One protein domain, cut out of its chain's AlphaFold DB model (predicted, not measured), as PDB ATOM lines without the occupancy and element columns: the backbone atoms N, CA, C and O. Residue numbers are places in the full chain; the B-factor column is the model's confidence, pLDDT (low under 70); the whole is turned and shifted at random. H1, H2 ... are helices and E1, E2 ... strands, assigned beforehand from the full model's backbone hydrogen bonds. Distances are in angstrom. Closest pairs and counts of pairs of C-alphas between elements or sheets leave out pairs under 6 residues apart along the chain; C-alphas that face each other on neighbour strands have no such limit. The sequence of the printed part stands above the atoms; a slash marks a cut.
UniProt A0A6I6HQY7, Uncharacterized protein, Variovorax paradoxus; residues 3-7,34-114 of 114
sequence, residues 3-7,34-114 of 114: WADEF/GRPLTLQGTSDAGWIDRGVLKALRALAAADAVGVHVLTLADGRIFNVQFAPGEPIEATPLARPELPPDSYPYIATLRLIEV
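What this domain is: This is residues 3 to 7 and 34 to 114 of the 114 residues of an uncharacterized protein of Variovorax paradoxus (UniProt A0A6I6HQY7). A strongly twisted antiparallel sheet is built round the long strand E5, with H1 over one face. E1 lies on one side of E5, E4 and E3 on the other, and E2 beyond E3. The printed part has 86 residues, with named elements E1, H1, E2, E3, E4, E5; it is mixed, compact, with radius of gyration of the C-alphas 13.1 A and spans 39 by 29 by 23 A.

How they stand to each other: Find E1, residues 36 to 40, antiparallel to E5, residues 104 to 113: N 37 and O 111 are 2.8 A apart. H1, residues 50 to 62, is on the sheet, height 7.6 A; its closest C-alphas to E5 are Arg 50 and Pro 104, 6.2 A. In H1 every O i to N i+4 pair is within hydrogen-bond range. E2, residues 68 to 71, and E3, residues 77 to 82, form a hairpin: N 68 and O 80, 2.8 A. E3 is antiparallel to E5: N 81 and O 112, 2.8 A. E4, residues 88 to 92, forms a hairpin with E5: N 89 and O 108, 2.9 A.

Where its parts are: Start E1 at C-alpha 36, (-36.851, 141.412, 4.434). H1 runs 18.2 A, and E5 26.7 A to C-alpha 113, (-39.515, 147.154, 3.480).

The domain as a whole: Residues 8 to 33 are cut out, a gap of 14.4 A between C-alphas 7 and 34. The E4 to E5 link is long. No printed residue is under 70 in pLDDT.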
ATOM      1  N   TRP A   3     -26.621 143.379   8.221       91.50
ATOM      2  CA  TRP A   3     -27.771 142.944   7.434       91.50
ATOM      3  C   TRP A   3     -27.514 141.538   6.870       91.50
ATOM      4  O   TRP A   3     -26.736 141.364   5.937       91.50
ATOM      5  N   ALA A   4     -28.137 140.523   7.469       89.81
ATOM      6  CA  ALA A   4     -27.853 139.118   7.178       89.81
ATOM      7  C   ALA A   4     -28.371 138.662   5.801       89.81
ATOM      8  O   ALA A   4     -27.741 137.844   5.135       89.81
ATOM      9  N   ASP A   5     -29.512 139.194   5.367       89.69
ATOM     10  CA  ASP A   5     -30.201 138.852   4.122       89.69
ATOM     11  C   ASP A   5     -30.031 139.911   3.017       89.69
ATOM     12  O   ASP A   5     -30.758 139.885   2.026       89.69
ATOM     13  N   GLU A   6     -29.027 140.794   3.125       89.12
ATOM     14  CA  GLU A   6     -28.782 141.897   2.180       89.12
ATOM     15  C   GLU A   6     -28.781 141.448   0.712       89.12
ATOM     16  O   GLU A   6     -29.416 142.079  -0.137       89.12
ATOM     17  N   PHE A   7     -28.098 140.334   0.441       87.31
ATOM     18  CA  PHE A   7     -27.954 139.735  -0.886       87.31
ATOM     19  C   PHE A   7     -28.810 138.478  -1.082       87.31
ATOM     20  O   PHE A   7     -28.775 137.882  -2.155       87.31
ATOM     21  N   GLY A  34     -41.977 144.305   0.390       85.94
ATOM     22  CA  GLY A  34     -41.825 143.053   1.128       85.94
ATOM     23  C   GLY A  34     -40.392 142.530   1.194       85.94
ATOM     24  O   GLY A  34     -40.187 141.340   1.441       85.94
ATOM     25  N   ARG A  35     -39.387 143.376   0.939       90.44
ATOM     26  CA  ARG A  35     -37.988 142.979   1.113       90.44
ATOM     27  C   ARG A  35     -37.700 142.789   2.605       90.44
ATOM     28  O   ARG A  35     -37.924 143.721   3.373       90.44
ATOM     29  N   PRO A  36     -37.218 141.616   3.044       92.81
ATOM     30  CA  PRO A  36     -36.851 141.412   4.434       92.81
ATOM     31  C   PRO A  36     -35.531 142.130   4.746       92.81
ATOM     32  O   PRO A  36     -34.582 142.115   3.957       92.81
ATOM     33  N   LEU A  37     -35.503 142.789   5.899       94.25
ATOM     34  CA  LEU A  37     -34.336 143.438   6.478       94.25
ATOM     35  C   LEU A  37     -34.063 142.800   7.841       94.25
ATOM     36  O   LEU A  37     -34.595 143.232   8.866       94.25
ATOM     37  N   THR A  38     -33.235 141.757   7.854       94.75
ATOM     38  CA  THR A  38     -32.809 141.079   9.079       94.75
ATOM     39  C   THR A  38     -31.477 141.654   9.550       94.75
ATOM     40  O   THR A  38     -30.410 141.322   9.029       94.75
ATOM     41  N   LEU A  39     -31.528 142.522  10.561       94.19
ATOM     42  CA  LEU A  39     -30.345 143.059  11.227       94.19
ATOM     43  C   LEU A  39     -29.964 142.148  12.388       94.19
ATOM     44  O   LEU A  39     -30.706 142.021  13.360       94.19
ATOM     45  N   GLN A  40     -28.789 141.537  12.313       93.88
ATOM     46  CA  GLN A  40     -28.345 140.546  13.283       93.88
ATOM     47  C   GLN A  40     -26.987 140.924  13.885       93.88
ATOM     48  O   GLN A  40     -26.056 141.337  13.188       93.88
ATOM     49  N   GLY A  41     -26.878 140.823  15.208       91.25
ATOM     50  CA  GLY A  41     -25.603 140.788  15.919       91.25
ATOM     51  C   GLY A  41     -25.095 139.352  16.066       91.25
ATOM     52  O   GLY A  41     -25.876 138.402  16.054       91.25
ATOM     53  N   THR A  42     -23.789 139.186  16.240       89.62
ATOM     54  CA  THR A  42     -23.164 137.897  16.568       89.62
ATOM     55  C   THR A  42     -22.560 137.943  17.971       89.62
ATOM     56  O   THR A  42     -22.549 138.988  18.624       89.62
ATOM     57  N   SER A  43     -22.047 136.808  18.455       86.19
ATOM     58  CA  SER A  43     -21.292 136.766  19.715       86.19
ATOM     59  C   SER A  43     -20.085 137.695  19.701       86.19
ATOM     60  O   SER A  43     -19.752 138.258  20.737       86.19
ATOM     61  N   ASP A  44     -19.490 137.901  18.529       86.69
ATOM     62  CA  ASP A  44     -18.193 138.557  18.397       86.69
ATOM     63  C   ASP A  44     -18.314 140.014  17.933       86.69
ATOM     64  O   ASP A  44     -17.368 140.786  18.080       86.69
ATOM     65  N   ALA A  45     -19.460 140.414  17.363       87.88
ATOM     66  CA  ALA A  45     -19.637 141.758  16.829       87.88
ATOM     67  C   ALA A  45     -21.096 142.221  16.759       87.88
ATOM     68  O   ALA A  45     -22.047 141.453  16.604       87.88
ATOM     69  N   GLY A  46     -21.256 143.546  16.746       87.19
ATOM     70  CA  GLY A  46     -22.510 144.179  16.367       87.19
ATOM     71  C   GLY A  46     -23.599 144.121  17.431       87.19
ATOM     72  O   GLY A  46     -24.766 144.045  17.056       87.19
ATOM     73  N   TRP A  47     -23.221 144.177  18.704       93.56
ATOM     74  CA  TRP A  47     -24.132 144.225  19.844       93.56
ATOM     75  C   TRP A  47     -24.977 145.501  19.879       93.56
ATOM     76  O   TRP A  47     -24.647 146.509  19.250       93.56
ATOM     77  N   ILE A  48     -26.067 145.435  20.637       94.06
ATOM     78  CA  ILE A  48     -26.962 146.554  20.918       94.06
ATOM     79  C   ILE A  48     -27.071 146.766  22.426       94.06
ATOM     80  O   ILE A  48     -27.138 145.803  23.192       94.06
ATOM     81  N   ASP A  49     -27.120 148.021  22.855       95.44
ATOM     82  CA  ASP A  49     -27.316 148.357  24.260       95.44
ATOM     83  C   ASP A  49     -28.730 147.989  24.718       95.44
ATOM     84  O   ASP A  49     -29.725 148.212  24.019       95.44
ATOM     85  N   ARG A  50     -28.840 147.469  25.942       94.94
ATOM     86  CA  ARG A  50     -30.117 147.097  26.563       94.94
ATOM     87  C   ARG A  50     -31.149 148.230  26.548       94.94
ATOM     88  O   ARG A  50     -32.335 147.963  26.354       94.94
ATOM     89  N   GLY A  51     -30.731 149.472  26.769       96.19
ATOM     90  CA  GLY A  51     -31.602 150.648  26.742       96.19
ATOM     91  C   GLY A  51     -32.224 150.867  25.365       96.19
ATOM     92  O   GLY A  51     -33.436 151.051  25.254       96.19
ATOM     93  N   VAL A  52     -31.419 150.743  24.307       95.25
ATOM     94  CA  VAL A  52     -31.888 150.846  22.917       95.25
ATOM     95  C   VAL A  52     -32.816 149.680  22.582       95.25
ATOM     96  O   VAL A  52     -33.889 149.886  22.022       95.25
ATOM     97  N   LEU A  53     -32.467 148.461  22.999       94.81
ATOM     98  CA  LEU A  53     -33.317 147.284  22.821       94.81
ATOM     99  C   LEU A  53     -34.693 147.447  23.493       94.81
ATOM    100  O   LEU A  53     -35.713 147.067  22.917       94.81
ATOM    101  N   LYS A  54     -34.749 148.029  24.696       95.56
ATOM    102  CA  LYS A  54     -36.018 148.348  25.371       95.56
ATOM    103  C   LYS A  54     -36.833 149.374  24.593       95.56
ATOM    104  O   LYS A  54     -38.037 149.185  24.455       95.56
ATOM    105  N   ALA A  55     -36.193 150.430  24.092       95.31
ATOM    106  CA  ALA A  55     -36.862 151.450  23.289       95.31
ATOM    107  C   ALA A  55     -37.439 150.851  21.996       95.31
ATOM    108  O   ALA A  55     -38.598 151.099  21.679       95.31
ATOM    109  N   LEU A  56     -36.683 149.982  21.316       94.19
ATOM    110  CA  LEU A  56     -37.156 149.240  20.144       94.19
ATOM    111  C   LEU A  56     -38.352 148.341  20.467       94.19
ATOM    112  O   LEU A  56     -39.325 148.325  19.721       94.19
ATOM    113  N   ARG A  57     -38.318 147.619  21.594       94.69
ATOM    114  CA  ARG A  57     -39.457 146.799  22.040       94.69
ATOM    115  C   ARG A  57     -40.685 147.641  22.374       94.69
ATOM    116  O   ARG A  57     -41.794 147.243  22.035       94.69
ATOM    117  N   ALA A  58     -40.496 148.789  23.019       95.25
ATOM    118  CA  ALA A  58     -41.584 149.715  23.311       95.25
ATOM    119  C   ALA A  58     -42.191 150.289  22.022       95.25
ATOM    120  O   ALA A  58     -43.411 150.338  21.906       95.25
ATOM    121  N   LEU A  59     -41.355 150.648  21.042       93.81
ATOM    122  CA  LEU A  59     -41.793 151.111  19.725       93.81
ATOM    123  C   LEU A  59     -42.597 150.029  18.992       93.81
ATOM    124  O   LEU A  59     -43.708 150.297  18.548       93.81
ATOM    125  N   ALA A  60     -42.079 148.798  18.937       91.94
ATOM    126  CA  ALA A  60     -42.768 147.673  18.311       91.94
ATOM    127  C   ALA A  60     -44.112 147.354  18.983       91.94
ATOM    128  O   ALA A  60     -45.063 146.986  18.305       91.94
ATOM    129  N   ALA A  61     -44.211 147.503  20.307       91.81
ATOM    130  CA  ALA A  61     -45.460 147.285  21.033       91.81
ATOM    131  C   ALA A  61     -46.474 148.426  20.844       91.81
ATOM    132  O   ALA A  61     -47.676 148.174  20.820       91.81
ATOM    133  N   ALA A  62     -46.000 149.669  20.738       93.00
ATOM    134  CA  ALA A  62     -46.854 150.838  20.573       93.00
ATOM    135  C   ALA A  62     -47.389 150.978  19.140       93.00
ATOM    136  O   ALA A  62     -48.531 151.395  18.966       93.00
ATOM    137  N   ASP A  63     -46.577 150.637  18.135       92.25
ATOM    138  CA  ASP A  63     -46.898 150.867  16.726       92.25
ATOM    139  C   ASP A  63     -46.306 149.786  15.800       92.25
ATOM    140  O   ASP A  63     -45.440 150.034  14.955       92.25
ATOM    141  N   ALA A  64     -46.772 148.546  15.984       81.19
ATOM    142  CA  ALA A  64     -46.298 147.375  15.237       81.19
ATOM    143  C   ALA A  64     -46.560 147.456  13.721       81.19
ATOM    144  O   ALA A  64     -45.799 146.895  12.936       81.19
ATOM    145  N   VAL A  65     -47.648 148.123  13.321       87.44
ATOM    146  CA  VAL A  65     -48.085 148.269  11.918       87.44
ATOM    147  C   VAL A  65     -47.699 149.620  11.312       87.44
ATOM    148  O   VAL A  65     -47.920 149.846  10.123       87.44
ATOM    149  N   GLY A  66     -47.135 150.531  12.106       91.00
ATOM    150  CA  GLY A  66     -46.652 151.818  11.631       91.00
ATOM    151  C   GLY A  66     -45.430 151.686  10.733       91.00
ATOM    152  O   GLY A  66     -44.623 150.767  10.879       91.00
ATOM    153  N   VAL A  67     -45.305 152.622   9.792       93.88
ATOM    154  CA  VAL A  67     -44.122 152.744   8.938       93.88
ATOM    155  C   VAL A  67     -43.070 153.558   9.677       93.88
ATOM    156  O   VAL A  67     -43.302 154.712  10.039       93.88
ATOM    157  N   HIS A  68     -41.902 152.961   9.864       94.38
ATOM    158  CA  HIS A  68     -40.751 153.552  10.534       94.38
ATOM    159  C   HIS A  68     -39.624 153.785   9.532       94.38
ATOM    160  O   HIS A  68     -39.500 153.075   8.537       94.38
ATOM    161  N   VAL A  69     -38.773 154.772   9.804       95.31
ATOM    162  CA  VAL A  69     -37.593 155.045   8.977       95.31
ATOM    163  C   VAL A  69     -36.382 154.360   9.598       95.31
ATOM    164  O   VAL A  69     -35.988 154.674  10.722       95.31
ATOM    165  N   LEU A  70     -35.771 153.440   8.855       93.75
ATOM    166  CA  LEU A  70     -34.494 152.826   9.201       93.75
ATOM    167  C   LEU A  70     -33.375 153.523   8.431       93.75
ATOM    168  O   LEU A  70     -33.396 153.566   7.203       93.75
ATOM    169  N   THR A  71     -32.362 154.007   9.144       95.12
ATOM    170  CA  THR A  71     -31.115 154.498   8.545       95.12
ATOM    171  C   THR A  71     -29.980 153.550   8.902       95.12
ATOM    172  O   THR A  71     -29.692 153.330  10.079       95.12
ATOM    173  N   LEU A  72     -29.343 152.972   7.887       92.06
ATOM    174  CA  LEU A  72     -28.177 152.113   8.058       92.06
ATOM    175  C   LEU A  72     -26.903 152.945   8.254       92.06
ATOM    176  O   LEU A  72     -26.837 154.123   7.904       92.06
ATOM    177  N   ALA A  73     -25.859 152.309   8.787       88.94
ATOM    178  CA  ALA A  73     -24.570 152.955   9.049       88.94
ATOM    179  C   ALA A  73     -23.856 153.459   7.777       88.94
ATOM    180  O   ALA A  73     -23.005 154.339   7.860       88.94
ATOM    181  N   ASP A  74     -24.203 152.916   6.610       90.50
ATOM    182  CA  ASP A  74     -23.704 153.352   5.302       90.50
ATOM    183  C   ASP A  74     -24.525 154.499   4.680       90.50
ATOM    184  O   ASP A  74     -24.229 154.941   3.571       90.50
ATOM    185  N   GLY A  75     -25.546 154.992   5.388       92.44
ATOM    186  CA  GLY A  75     -26.399 156.098   4.963       92.44
ATOM    187  C   GLY A  75     -27.617 155.692   4.133       92.44
ATOM    188  O   GLY A  75     -28.411 156.567   3.787       92.44
ATOM    189  N   ARG A  76     -27.815 154.403   3.824       93.44
ATOM    190  CA  ARG A  76     -29.047 153.948   3.160       93.44
ATOM    191  C   ARG A  76     -30.253 154.124   4.081       93.44
ATOM    192  O   ARG A  76     -30.170 153.869   5.283       93.44
ATOM    193  N   ILE A  77     -31.374 154.542   3.499       95.50
ATOM    194  CA  ILE A  77     -32.625 154.815   4.209       95.50
ATOM    195  C   ILE A  77     -33.717 153.912   3.644       95.50
ATOM    196  O   ILE A  77     -33.879 153.841   2.427       95.50
ATOM    197  N   PHE A  78     -34.466 153.261   4.530       93.94
ATOM    198  CA  PHE A  78     -35.576 152.378   4.186       93.94
ATOM    199  C   PHE A  78     -36.818 152.747   4.992       93.94
ATOM    200  O   PHE A  78     -36.721 153.026   6.190       93.94
ATOM    201  N   ASN A  79     -37.979 152.702   4.344       95.50
ATOM    202  CA  ASN A  79     -39.261 152.676   5.038       95.50
ATOM    203  C   ASN A  79     -39.560 151.227   5.398       95.50
ATOM    204  O   ASN A  79     -39.545 150.355   4.531       95.50
ATOM    205  N   VAL A  80     -39.774 150.962   6.679       95.06
ATOM    206  CA  VAL A  80     -39.892 149.603   7.193       95.06
ATOM    207  C   VAL A  80     -41.062 149.462   8.149       95.06
ATOM    208  O   VAL A  80     -41.426 150.391   8.863       95.06
ATOM    209  N   GLN A  81     -41.604 148.257   8.212       95.19
ATOM    210  CA  GLN A  81     -42.481 147.801   9.282       95.19
ATOM    211  C   GLN A  81     -41.802 146.669  10.051       95.19
ATOM    212  O   GLN A  81     -40.892 146.005   9.543       95.19
ATOM    213  N   PHE A  82     -42.247 146.427  11.284       94.38
ATOM    214  CA  PHE A  82     -41.821 145.240  12.017       94.38
ATOM    215  C   PHE A  82     -42.342 143.984  11.314       94.38
ATOM    216  O   PHE A  82     -43.508 143.912  10.928       94.38
ATOM    217  N   ALA A  83     -41.468 142.991  11.131       92.44
ATOM    218  CA  ALA A  83     -41.865 141.730  10.516       92.44
ATOM    219  C   ALA A  83     -42.936 141.013  11.371       92.44
ATOM    220  O   ALA A  83     -42.932 141.142  12.600       92.44
ATOM    221  N   PRO A  84     -43.844 140.229  10.758       89.38
ATOM    222  CA  PRO A  84     -44.823 139.448  11.504       89.38
ATOM    223  C   PRO A  84     -44.138 138.386  12.379       89.38
ATOM    224  O   PRO A  84     -43.065 137.879  12.051       89.38
ATOM    225  N   GLY A  85     -44.793 138.003  13.479       89.31
ATOM    226  CA  GLY A  85     -44.268 137.015  14.424       89.31
ATOM    227  C   GLY A  85     -43.406 137.659  15.507       89.31
ATOM    228  O   GLY A  85     -43.894 138.513  16.244       89.31
ATOM    229  N   GLU A  86     -42.147 137.229  15.627       90.75
ATOM    230  CA  GLU A  86     -41.193 137.760  16.607       90.75
ATOM    231  C   GLU A  86     -40.170 138.684  15.915       90.75
ATOM    232  O   GLU A  86     -39.126 138.224  15.429       90.75
ATOM    233  N   PRO A  87     -40.455 139.999  15.827       92.56
ATOM    234  CA  PRO A  87     -39.588 140.938  15.124       92.56
ATOM    235  C   PRO A  87     -38.307 141.268  15.893       92.56
ATOM    236  O   PRO A  87     -37.370 141.789  15.300       92.56
ATOM    237  N   ILE A  88     -38.254 141.009  17.205       95.06
ATOM    238  CA  ILE A  88     -37.114 141.367  18.058       95.06
ATOM    239  C   ILE A  88     -36.762 140.210  18.991       95.06
ATOM    240  O   ILE A  88     -37.341 140.057  20.069       95.06
ATOM    241  N   GLU A  89     -35.715 139.478  18.637       94.75
ATOM    242  CA  GLU A  89     -35.064 138.508  19.515       94.75
ATOM    243  C   GLU A  89     -33.799 139.117  20.109       94.75
ATOM    244  O   GLU A  89     -33.084 139.863  19.441       94.75
ATOM    245  N   ALA A  90     -33.505 138.813  21.371       94.19
ATOM    246  CA  ALA A  90     -32.268 139.269  21.988       94.19
ATOM    247  C   ALA A  90     -31.830 138.373  23.141       94.19
ATOM    248  O   ALA A  90     -32.638 137.974  23.981       94.19
ATOM    249  N   THR A  91     -30.526 138.135  23.222       92.88
ATOM    250  CA  THR A  91     -29.871 137.408  24.307       92.88
ATOM    251  C   THR A  91     -28.752 138.264  24.901       92.88
ATOM    252  O   THR A  91     -28.069 138.994  24.177       92.88
ATOM    253  N   PRO A  92     -28.567 138.259  26.229       91.62
ATOM    254  CA  PRO A  92     -27.493 139.028  26.841       91.62
ATOM    255  C   PRO A  92     -26.141 138.367  26.535       91.62
ATOM    256  O   PRO A  92     -26.037 137.140  26.539       91.62
ATOM    257  N   LEU A  93     -25.093 139.170  26.312       89.06
ATOM    258  CA  LEU A  93     -23.758 138.652  25.971       89.06
ATOM    259  C   LEU A  93     -23.153 137.759  27.075       89.06
ATOM    260  O   LEU A  93     -22.407 136.826  26.801       89.06
ATOM    261  N   ALA A  94     -23.509 138.023  28.332       86.50
ATOM    262  CA  ALA A  94     -23.231 137.145  29.469       86.50
ATOM    263  C   ALA A  94     -24.442 137.154  30.413       86.50
ATOM    264  O   ALA A  94     -25.473 137.730  30.077       86.50
ATOM    265  N   ARG A  95     -24.349 136.529  31.592       84.62
ATOM    266  CA  ARG A  95     -25.456 136.447  32.563       84.62
ATOM    267  C   ARG A  95     -25.229 137.355  33.781       84.62
ATOM    268  O   ARG A  95     -24.941 136.836  34.855       84.62
ATOM    269  N   PRO A  96     -25.321 138.691  33.640       85.69
ATOM    270  CA  PRO A  96     -25.348 139.572  34.797       85.69
ATOM    271  C   PRO A  96     -26.690 139.420  35.523       85.69
ATOM    272  O   PRO A  96     -27.732 139.273  34.884       85.69
ATOM    273  N   GLU A  97     -26.680 139.500  36.851       86.06
ATOM    274  CA  GLU A  97     -27.909 139.448  37.656       86.06
ATOM    275  C   GLU A  97     -28.793 140.684  37.424       86.06
ATOM    276  O   GLU A  97     -30.013 140.573  37.322       86.06
ATOM    277  N   LEU A  98     -28.172 141.861  37.276       89.69
ATOM    278  CA  LEU A  98     -28.857 143.126  37.017       89.69
ATOM    279  C   LEU A  98     -28.118 143.940  35.935       89.69
ATOM    280  O   LEU A  98     -27.278 144.780  36.259       89.69
ATOM    281  N   PRO A  99     -28.389 143.697  34.640       90.62
ATOM    282  CA  PRO A  99     -27.723 144.416  33.560       90.62
ATOM    283  C   PRO A  99     -28.135 145.901  33.523       90.62
ATOM    284  O   PRO A  99     -29.340 146.191  33.468       90.62
ATOM    285  N   PRO A 100     -27.171 146.845  33.491       93.88
ATOM    286  CA  PRO A 100     -27.457 148.254  33.230       93.88
ATOM    287  C   PRO A 100     -27.972 148.460  31.798       93.88
ATOM    288  O   PRO A 100     -27.930 147.557  30.961       93.88
ATOM    289  N   ASP A 101     -28.458 149.659  31.486       94.62
ATOM    290  CA  ASP A 101     -28.990 149.952  30.149       94.62
ATOM    291  C   ASP A 101     -27.912 150.010  29.057       94.62
ATOM    292  O   ASP A 101     -28.216 149.744  27.901       94.62
ATOM    293  N   SER A 102     -26.650 150.240  29.414       94.19
ATOM    294  CA  SER A 102     -25.504 150.131  28.500       94.19
ATOM    295  C   SER A 102     -24.995 148.693  28.327       94.19
ATOM    296  O   SER A 102     -23.928 148.479  27.759       94.19
ATOM    297  N   TYR A 103     -25.676 147.693  28.899       93.75
ATOM    298  CA  TYR A 103     -25.216 146.311  28.804       93.75
ATOM    299  C   TYR A 103     -25.429 145.766  27.383       93.75
ATOM    300  O   TYR A 103     -26.538 145.917  26.862       93.75
ATOM    301  N   PRO A 104     -24.429 145.102  26.774       93.81
ATOM    302  CA  PRO A 104     -24.528 144.615  25.405       93.81
ATOM    303  C   PRO A 104     -25.405 143.362  25.295       93.81
ATOM    304  O   PRO A 104     -25.272 142.392  26.049       93.81
ATOM    305  N   TYR A 105     -26.285 143.374  24.300       94.81
ATOM    306  CA  TYR A 105     -27.116 142.252  23.883       94.81
ATOM    307  C   TYR A 105     -26.788 141.861  22.443       94.81
ATOM    308  O   TYR A 105     -26.528 142.705  21.582       94.81
ATOM    309  N   ILE A 106     -26.847 140.561  22.177       94.62
ATOM    310  CA  ILE A 106     -26.858 140.002  20.832       94.62
ATOM    311  C   ILE A 106     -28.324 139.971  20.414       94.62
ATOM    312  O   ILE A 106     -29.118 139.245  21.008       94.62
ATOM    313  N   ALA A 107     -28.697 140.795  19.441       94.69
ATOM    314  CA  ALA A 107     -30.078 140.905  18.993       94.69
ATOM    315  C   ALA A 107     -30.228 140.550  17.515       94.69
ATOM    316  O   ALA A 107     -29.311 140.745  16.715       94.69
ATOM    317  N   THR A 108     -31.420 140.079  17.179       95.88
ATOM    318  CA  THR A 108     -31.903 139.902  15.816       95.88
ATOM    319  C   THR A 108     -33.158 140.746  15.675       95.88
ATOM    320  O   THR A 108     -34.154 140.515  16.361       95.88
ATOM    321  N   LEU A 109     -33.092 141.747  14.805       95.38
ATOM    322  CA  LEU A 109     -34.194 142.633  14.461       95.38
ATOM    323  C   LEU A 109     -34.657 142.293  13.044       95.38
ATOM    324  O   LEU A 109     -33.874 142.374  12.100       95.38
ATOM    325  N   ARG A 110     -35.921 141.902  12.906       95.25
ATOM    326  CA  ARG A 110     -36.547 141.524  11.638       95.25
ATOM    327  C   ARG A 110     -37.536 142.600  11.222       95.25
ATOM    328  O   ARG A 110     -38.500 142.890  11.934       95.25
ATOM    329  N   LEU A 111     -37.280 143.178  10.062       95.00
ATOM    330  CA  LEU A 111     -38.056 144.256   9.468       95.00
ATOM    331  C   LEU A 111     -38.455 143.873   8.043       95.00
ATOM    332  O   LEU A 111     -37.862 142.978   7.440       95.00
ATOM    333  N   ILE A 112     -39.458 144.556   7.505       93.56
ATOM    334  CA  ILE A 112     -39.903 144.404   6.120       93.56
ATOM    335  C   ILE A 112     -39.993 145.788   5.483       93.56
ATOM    336  O   ILE A 112     -40.603 146.681   6.060       93.56
ATOM    337  N   GLU A 113     -39.391 145.952   4.307       93.44
ATOM    338  CA  GLU A 113     -39.515 147.154   3.480       93.44
ATOM    339  C   GLU A 113     -40.935 147.285   2.918       93.44
ATOM    340  O   GLU A 113     -41.482 146.311   2.378       93.44
ATOM    341  N   VAL A 114     -41.506 148.487   3.033       90.00
ATOM    342  CA  VAL A 114     -42.881 148.817   2.621       90.00
ATOM    343  C   VAL A 114     -42.962 149.993   1.666       90.00
ATOM    344  O   VAL A 114     -42.137 150.929   1.786       90.00
TER     345      VAL A 114